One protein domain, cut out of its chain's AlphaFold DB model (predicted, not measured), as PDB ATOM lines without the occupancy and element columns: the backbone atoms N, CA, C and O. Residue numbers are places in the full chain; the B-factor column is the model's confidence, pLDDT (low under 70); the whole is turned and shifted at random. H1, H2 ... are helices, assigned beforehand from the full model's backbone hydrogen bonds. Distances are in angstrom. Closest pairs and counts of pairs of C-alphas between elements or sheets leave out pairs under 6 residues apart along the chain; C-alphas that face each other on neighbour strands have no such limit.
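This is residues 150 to 196 of the 632 residues of an uncharacterized protein of Peniophora sp. CBMAI 1063 (UniProt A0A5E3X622). One longer helix, H1, makes one side of an elongated shape, and a long loop, residues 165 to 179, swings out past its end and folds back. Two short helices, H2 and then H3, make the return side, forming a narrow V with H3 near the first residues of H1. The printed part has 47 residues, with three named helices in the order H1, H2, H3 and no named strand; the class is all helix. It is only just compact, close to loose, with a radius of gyration of the C-alphas of 11.0 A, and the C-alphas span 33 by 21 by 13 A.

Start at Pro 150 and go on to C-alpha 151 at (12.054, -16.542, -19.549), where H1 begins. H1 takes residues 151 to 164, 19.8 A from first to last C-alpha, and ends at C-alpha 164 at (-2.201, -7.724, -30.099). Read on through residues 165 to 179, which hold no named element, and look for C-alpha 170 at (-1.729, 9.944, -30.242) on the way. H2 follows as residues 180 to 185, 9.0 A long. After Cys 186, H3 takes residues 187 to 194, 10.2 A long, and ends at C-alpha 194 at (16.239, -5.390, -23.297).

Begin with H1, the longest helix. Its residues 151 to 155 alone touch H3, and they only just touch, with 3 pairs of C-alphas within 8 A. The closest C-alphas there are those of Val 151 and Ile 192, 7.1 A apart. The lines of H1 and H3 stand about perpendicular, but only just, at 71 degrees. H1 and H2 are close but not clearly touching, and their closest C-alphas, those of Ile 158 and Leu 182, are 7.9 A apart. These two helices run opposite ways at a steep tilt of 41 degrees. H2 and H3 touch only at the corner by their link, with the C-alphas of Tyr 183 and Arg 190 closest at 4.8 A. They run opposite ways at a shallow tilt of 33 degrees, only just short of steep. In the backbone of H1, H2 and H3, every O i to N i+4 pair is within hydrogen-bond range.

The two C-alphas farthest apart are those of Pro 150 and Arg 170, at 34.1 A, while those of Pro 150 and Ser 196 are 14.3 A apart. The printed part has no cut. The link from H1 to H2 is long, with 15 residues, and the link from H2 to H3 is tight, with 1 residue. Check the B-factor column: the mean pLDDT of the printed part is 74.4, and the model's confidence is under 70 at residues 167 to 177, which lie within the long link.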
ATOM      1  N   PRO A 150       9.015 -19.102 -16.760       82.62
ATOM      2  CA  PRO A 150      10.263 -19.272 -17.495       82.62
ATOM      3  C   PRO A 150      10.469 -18.173 -18.542       82.62
ATOM      4  O   PRO A 150       9.533 -17.815 -19.258       82.62
ATOM      5  N   VAL A 151      11.705 -17.678 -18.672       82.56
ATOM      6  CA  VAL A 151      12.054 -16.542 -19.549       82.56
ATOM      7  C   VAL A 151      11.506 -16.711 -20.969       82.56
ATOM      8  O   VAL A 151      10.991 -15.758 -21.541       82.56
ATOM      9  N   ASN A 152      11.557 -17.926 -21.517       83.62
ATOM     10  CA  ASN A 152      11.052 -18.222 -22.861       83.62
ATOM     11  C   ASN A 152       9.539 -17.989 -22.984       83.62
ATOM     12  O   ASN A 152       9.082 -17.419 -23.969       83.62
ATOM     13  N   VAL A 153       8.772 -18.381 -21.966       83.62
ATOM     14  CA  VAL A 153       7.317 -18.198 -21.928       83.62
ATOM     15  C   VAL A 153       6.979 -16.727 -21.678       83.62
ATOM     16  O   VAL A 153       6.101 -16.183 -22.338       83.62
ATOM     17  N   ALA A 154       7.712 -16.048 -20.789       82.38
ATOM     18  CA  ALA A 154       7.560 -14.607 -20.585       82.38
ATOM     19  C   ALA A 154       7.819 -13.826 -21.886       82.38
ATOM     20  O   ALA A 154       7.046 -12.939 -22.241       82.38
ATOM     21  N   LEU A 155       8.861 -14.195 -22.639       85.56
ATOM     22  CA  LEU A 155       9.143 -13.630 -23.957       85.56
ATOM     23  C   LEU A 155       8.015 -13.904 -24.952       85.56
ATOM     24  O   LEU A 155       7.625 -12.987 -25.667       85.56
ATOM     25  N   GLU A 156       7.462 -15.113 -24.993       84.94
ATOM     26  CA  GLU A 156       6.342 -15.448 -25.879       84.94
ATOM     27  C   GLU A 156       5.077 -14.641 -25.548       84.94
ATOM     28  O   GLU A 156       4.418 -14.117 -26.453       84.94
ATOM     29  N   ILE A 157       4.786 -14.443 -24.259       82.88
ATOM     30  CA  ILE A 157       3.706 -13.564 -23.791       82.88
ATOM     31  C   ILE A 157       3.960 -12.124 -24.248       82.88
ATOM     32  O   ILE A 157       3.085 -11.512 -24.860       82.88
ATOM     33  N   ILE A 158       5.163 -11.589 -24.012       85.12
ATOM     34  CA  ILE A 158       5.532 -10.223 -24.415       85.12
ATOM     35  C   ILE A 158       5.423 -10.056 -25.935       85.12
ATOM     36  O   ILE A 158       4.899  -9.054 -26.411       85.12
ATOM     37  N   MET A 159       5.882 -11.038 -26.705       84.44
ATOM     38  CA  MET A 159       5.825 -11.042 -28.168       84.44
ATOM     39  C   MET A 159       4.389 -11.092 -28.689       84.44
ATOM     40  O   MET A 159       4.054 -10.411 -29.659       84.44
ATOM     41  N   THR A 160       3.526 -11.858 -28.021       81.88
ATOM     42  CA  THR A 160       2.093 -11.902 -28.320       81.88
ATOM     43  C   THR A 160       1.449 -10.552 -28.024       81.88
ATOM     44  O   THR A 160       0.749 -10.008 -28.874       81.88
ATOM     45  N   LEU A 161       1.749  -9.949 -26.870       78.19
ATOM     46  CA  LEU A 161       1.251  -8.627 -26.481       78.19
ATOM     47  C   LEU A 161       1.747  -7.515 -27.405       78.19
ATOM     48  O   LEU A 161       0.967  -6.652 -27.791       78.19
ATOM     49  N   ALA A 162       3.001  -7.574 -27.845       78.50
ATOM     50  CA  ALA A 162       3.549  -6.663 -28.844       78.50
ATOM     51  C   ALA A 162       2.795  -6.714 -30.185       78.50
ATOM     52  O   ALA A 162       2.810  -5.743 -30.948       78.50
ATOM     53  N   TYR A 163       2.139  -7.842 -30.476       74.38
ATOM     54  CA  TYR A 163       1.321  -8.037 -31.665       74.38
ATOM     55  C   TYR A 163      -0.141  -7.610 -31.464       74.38
ATOM     56  O   TYR A 163      -0.693  -6.949 -32.340       74.38
ATOM     57  N   ILE A 164      -0.765  -7.971 -30.336       71.44
ATOM     58  CA  ILE A 164      -2.201  -7.724 -30.099       71.44
ATOM     59  C   ILE A 164      -2.502  -6.376 -29.424       71.44
ATOM     60  O   ILE A 164      -3.621  -5.887 -29.534       71.44
ATOM     61  N   ALA A 165      -1.521  -5.775 -28.743       72.81
ATOM     62  CA  ALA A 165      -1.662  -4.546 -27.960       72.81
ATOM     63  C   ALA A 165      -0.510  -3.550 -28.238       72.81
ATOM     64  O   ALA A 165       0.309  -3.270 -27.355       72.81
ATOM     65  N   PRO A 166      -0.395  -3.012 -29.467       70.25
ATOM     66  CA  PRO A 166       0.577  -1.961 -29.770       70.25
ATOM     67  C   PRO A 166       0.267  -0.658 -28.995       70.25
ATOM     68  O   PRO A 166      -0.906  -0.360 -28.769       70.25
ATOM     69  N   PRO A 167       1.281   0.137 -28.598       68.31
ATOM     70  CA  PRO A 167       1.086   1.404 -27.890       68.31
ATOM     71  C   PRO A 167       0.354   2.433 -28.763       68.31
ATOM     72  O   PRO A 167       0.623   2.558 -29.962       68.31
ATOM     73  N   GLU A 168      -0.542   3.216 -28.157       60.38
ATOM     74  CA  GLU A 168      -1.297   4.247 -28.869       60.38
ATOM     75  C   GLU A 168      -0.469   5.534 -29.038       60.38
ATOM     76  O   GLU A 168      -0.005   6.153 -28.085       60.38
ATOM     77  N   ILE A 169      -0.257   5.957 -30.288       53.72
ATOM     78  CA  ILE A 169       0.725   7.002 -30.645       53.72
ATOM     79  C   ILE A 169       0.199   8.432 -30.383       53.72
ATOM     80  O   ILE A 169       0.969   9.399 -30.427       53.72
ATOM     81  N   ARG A 170      -1.109   8.613 -30.136       45.09
ATOM     82  CA  ARG A 170      -1.729   9.944 -30.242       45.09
ATOM     83  C   ARG A 170      -1.459  10.875 -29.068       45.09
ATOM     84  O   ARG A 170      -1.222  12.055 -29.328       45.09
ATOM     85  N   ARG A 171      -1.391  10.391 -27.832       44.56
ATOM     86  CA  ARG A 171      -0.893  11.142 -26.672       44.56
ATOM     87  C   ARG A 171      -0.338  10.130 -25.681       44.56
ATOM     88  O   ARG A 171      -1.003   9.152 -25.377       44.56
ATOM     89  N   TRP A 172       0.870  10.362 -25.177       47.16
ATOM     90  CA  TRP A 172       1.336   9.696 -23.960       47.16
ATOM     91  C   TRP A 172       0.546  10.308 -22.797       47.16
ATOM     92  O   TRP A 172       1.062  11.125 -22.049       47.16
ATOM     93  N   ASP A 173      -0.749  10.015 -22.716       45.47
ATOM     94  CA  ASP A 173      -1.620  10.439 -21.615       45.47
ATOM     95  C   ASP A 173      -1.710   9.364 -20.520       45.47
ATOM     96  O   ASP A 173      -2.453   9.510 -19.555       45.47
ATOM     97  N   GLY A 174      -0.924   8.288 -20.655       50.41
ATOM     98  CA  GLY A 174      -0.859   7.183 -19.702       50.41
ATOM     99  C   GLY A 174      -2.011   6.180 -19.813       50.41
ATOM    100  O   GLY A 174      -1.958   5.161 -19.132       50.41
ATOM    101  N   SER A 175      -3.011   6.408 -20.676       50.31
ATOM    102  CA  SER A 175      -4.223   5.574 -20.728       50.31
ATOM    103  C   SER A 175      -4.116   4.340 -21.637       50.31
ATOM    104  O   SER A 175      -4.775   3.338 -21.370       50.31
ATOM    105  N   ASN A 176      -3.244   4.351 -22.658       61.81
ATOM    106  CA  ASN A 176      -3.056   3.209 -23.565       61.81
ATOM    107  C   ASN A 176      -1.580   2.969 -23.943       61.81
ATOM    108  O   ASN A 176      -1.128   3.193 -25.069       61.81
ATOM    109  N   LEU A 177      -0.806   2.501 -22.960       63.88
ATOM    110  CA  LEU A 177       0.612   2.163 -23.125       63.88
ATOM    111  C   LEU A 177       0.843   0.836 -23.880       63.88
ATOM    112  O   LEU A 177       1.985   0.536 -24.224       63.88
ATOM    113  N   GLY A 178      -0.194   0.037 -24.155       75.31
ATOM    114  CA  GLY A 178      -0.053  -1.267 -24.818       75.31
ATOM    115  C   GLY A 178       1.023  -2.151 -24.170       75.31
ATOM    116  O   GLY A 178       1.174  -2.180 -22.947       75.31
ATOM    117  N   TRP A 179       1.838  -2.829 -24.986       80.50
ATOM    118  CA  TRP A 179       2.977  -3.625 -24.504       80.50
ATOM    119  C   TRP A 179       4.040  -2.797 -23.764       80.50
ATOM    120  O   TRP A 179       4.791  -3.350 -22.959       80.50
ATOM    121  N   LEU A 180       4.106  -1.477 -23.987       79.25
ATOM    122  CA  LEU A 180       5.078  -0.606 -23.327       79.25
ATOM    123  C   LEU A 180       4.828  -0.536 -21.815       79.25
ATOM    124  O   LEU A 180       5.776  -0.344 -21.057       79.25
ATOM    125  N   ALA A 181       3.589  -0.768 -21.360       78.44
ATOM    126  CA  ALA A 181       3.269  -0.863 -19.936       78.44
ATOM    127  C   ALA A 181       4.153  -1.899 -19.224       78.44
ATOM    128  O   ALA A 181       4.681  -1.610 -18.150       78.44
ATOM    129  N   LEU A 182       4.384  -3.058 -19.860       77.62
ATOM    130  CA  LEU A 182       5.204  -4.151 -19.321       77.62
ATOM    131  C   LEU A 182       6.667  -3.761 -19.125       77.62
ATOM    132  O   LEU A 182       7.300  -4.147 -18.143       77.62
ATOM    133  N   TYR A 183       7.199  -2.956 -20.042       79.88
ATOM    134  CA  TYR A 183       8.572  -2.469 -19.964       79.88
ATOM    135  C   TYR A 183       8.800  -1.576 -18.730       79.88
ATOM    136  O   TYR A 183       9.897  -1.542 -18.153       79.88
ATOM    137  N   TRP A 184       7.753  -0.868 -18.297       75.75
ATOM    138  CA  TRP A 184       7.792   0.033 -17.149       75.75
ATOM    139  C   TRP A 184       7.377  -0.626 -15.826       75.75
ATOM    140  O   TRP A 184       7.743  -0.097 -14.783       75.75
ATOM    141  N   THR A 185       6.709  -1.789 -15.841       71.31
ATOM    142  CA  THR A 185       6.136  -2.400 -14.622       71.31
ATOM    143  C   THR A 185       7.180  -2.981 -13.667       71.31
ATOM    144  O   THR A 185       7.044  -2.839 -12.457       71.31
ATOM    145  N   CYS A 186       8.207  -3.672 -14.179       72.75
ATOM    146  CA  CYS A 186       9.190  -4.387 -13.354       72.75
ATOM    147  C   CYS A 186      10.576  -4.438 -14.016       72.75
ATOM    148  O   CYS A 186      10.694  -4.560 -15.239       72.75
ATOM    149  N   SER A 187      11.639  -4.373 -13.205       78.75
ATOM    150  CA  SER A 187      13.037  -4.443 -13.654       78.75
ATOM    151  C   SER A 187      13.391  -5.771 -14.332       78.75
ATOM    152  O   SER A 187      14.156  -5.767 -15.297       78.75
ATOM    153  N   ASP A 188      12.809  -6.890 -13.891       78.44
ATOM    154  CA  ASP A 188      13.066  -8.209 -14.476       78.44
ATOM    155  C   ASP A 188      12.476  -8.347 -15.879       78.44
ATOM    156  O   ASP A 188      13.196  -8.728 -16.805       78.44
ATOM    157  N   LEU A 189      11.215  -7.946 -16.078       80.69
ATOM    158  CA  LEU A 189      10.600  -7.898 -17.410       80.69
ATOM    159  C   LEU A 189      11.366  -6.950 -18.329       80.69
ATOM    160  O   LEU A 189      11.688  -7.306 -19.460       80.69
ATOM    161  N   ARG A 190      11.755  -5.776 -17.822       86.00
ATOM    162  CA  ARG A 190      12.577  -4.821 -18.570       86.00
ATOM    163  C   ARG A 190      13.904  -5.433 -19.013       86.00
ATOM    164  O   ARG A 190      14.312  -5.229 -20.153       86.00
ATOM    165  N   ARG A 191      14.581  -6.185 -18.141       84.75
ATOM    166  CA  ARG A 191      15.834  -6.887 -18.458       84.75
ATOM    167  C   ARG A 191      15.617  -7.973 -19.511       84.75
ATOM    168  O   ARG A 191      16.383  -8.034 -20.468       84.75
ATOM    169  N   ILE A 192      14.561  -8.777 -19.374       86.81
ATOM    170  CA  ILE A 192      14.176  -9.800 -20.358       86.81
ATOM    171  C   ILE A 192      13.933  -9.158 -21.731       86.81
ATOM    172  O   ILE A 192      14.478  -9.615 -22.733       86.81
ATOM    173  N   MET A 193      13.176  -8.058 -21.774       88.75
ATOM    174  CA  MET A 193      12.891  -7.317 -23.004       88.75
ATOM    175  C   MET A 193      14.156  -6.712 -23.613       88.75
ATOM    176  O   MET A 193      14.416  -6.924 -24.792       88.75
ATOM    177  N   LYS A 194      14.979  -6.001 -22.826       88.25
ATOM    178  CA  LYS A 194      16.239  -5.390 -23.297       88.25
ATOM    179  C   LYS A 194      17.187  -6.409 -23.925       88.25
ATOM    180  O   LYS A 194      17.814  -6.101 -24.929       88.25
ATOM    181  N   ASN A 195      17.246  -7.617 -23.373       87.38
ATOM    182  CA  ASN A 195      18.117  -8.679 -23.870       87.38
ATOM    183  C   ASN A 195      17.541  -9.422 -25.091       87.38
ATOM    184  O   ASN A 195      18.205 -10.299 -25.639       87.38
ATOM    185  N   SER A 196      16.324  -9.088 -25.533       89.88
ATOM    186  CA  SER A 196      15.660  -9.722 -26.672       89.88
ATOM    187  C   SER A 196      15.652  -8.806 -27.893       89.88
ATOM    188  O   SER A 196      14.690  -8.081 -28.145       89.88
TER     189      SER A 196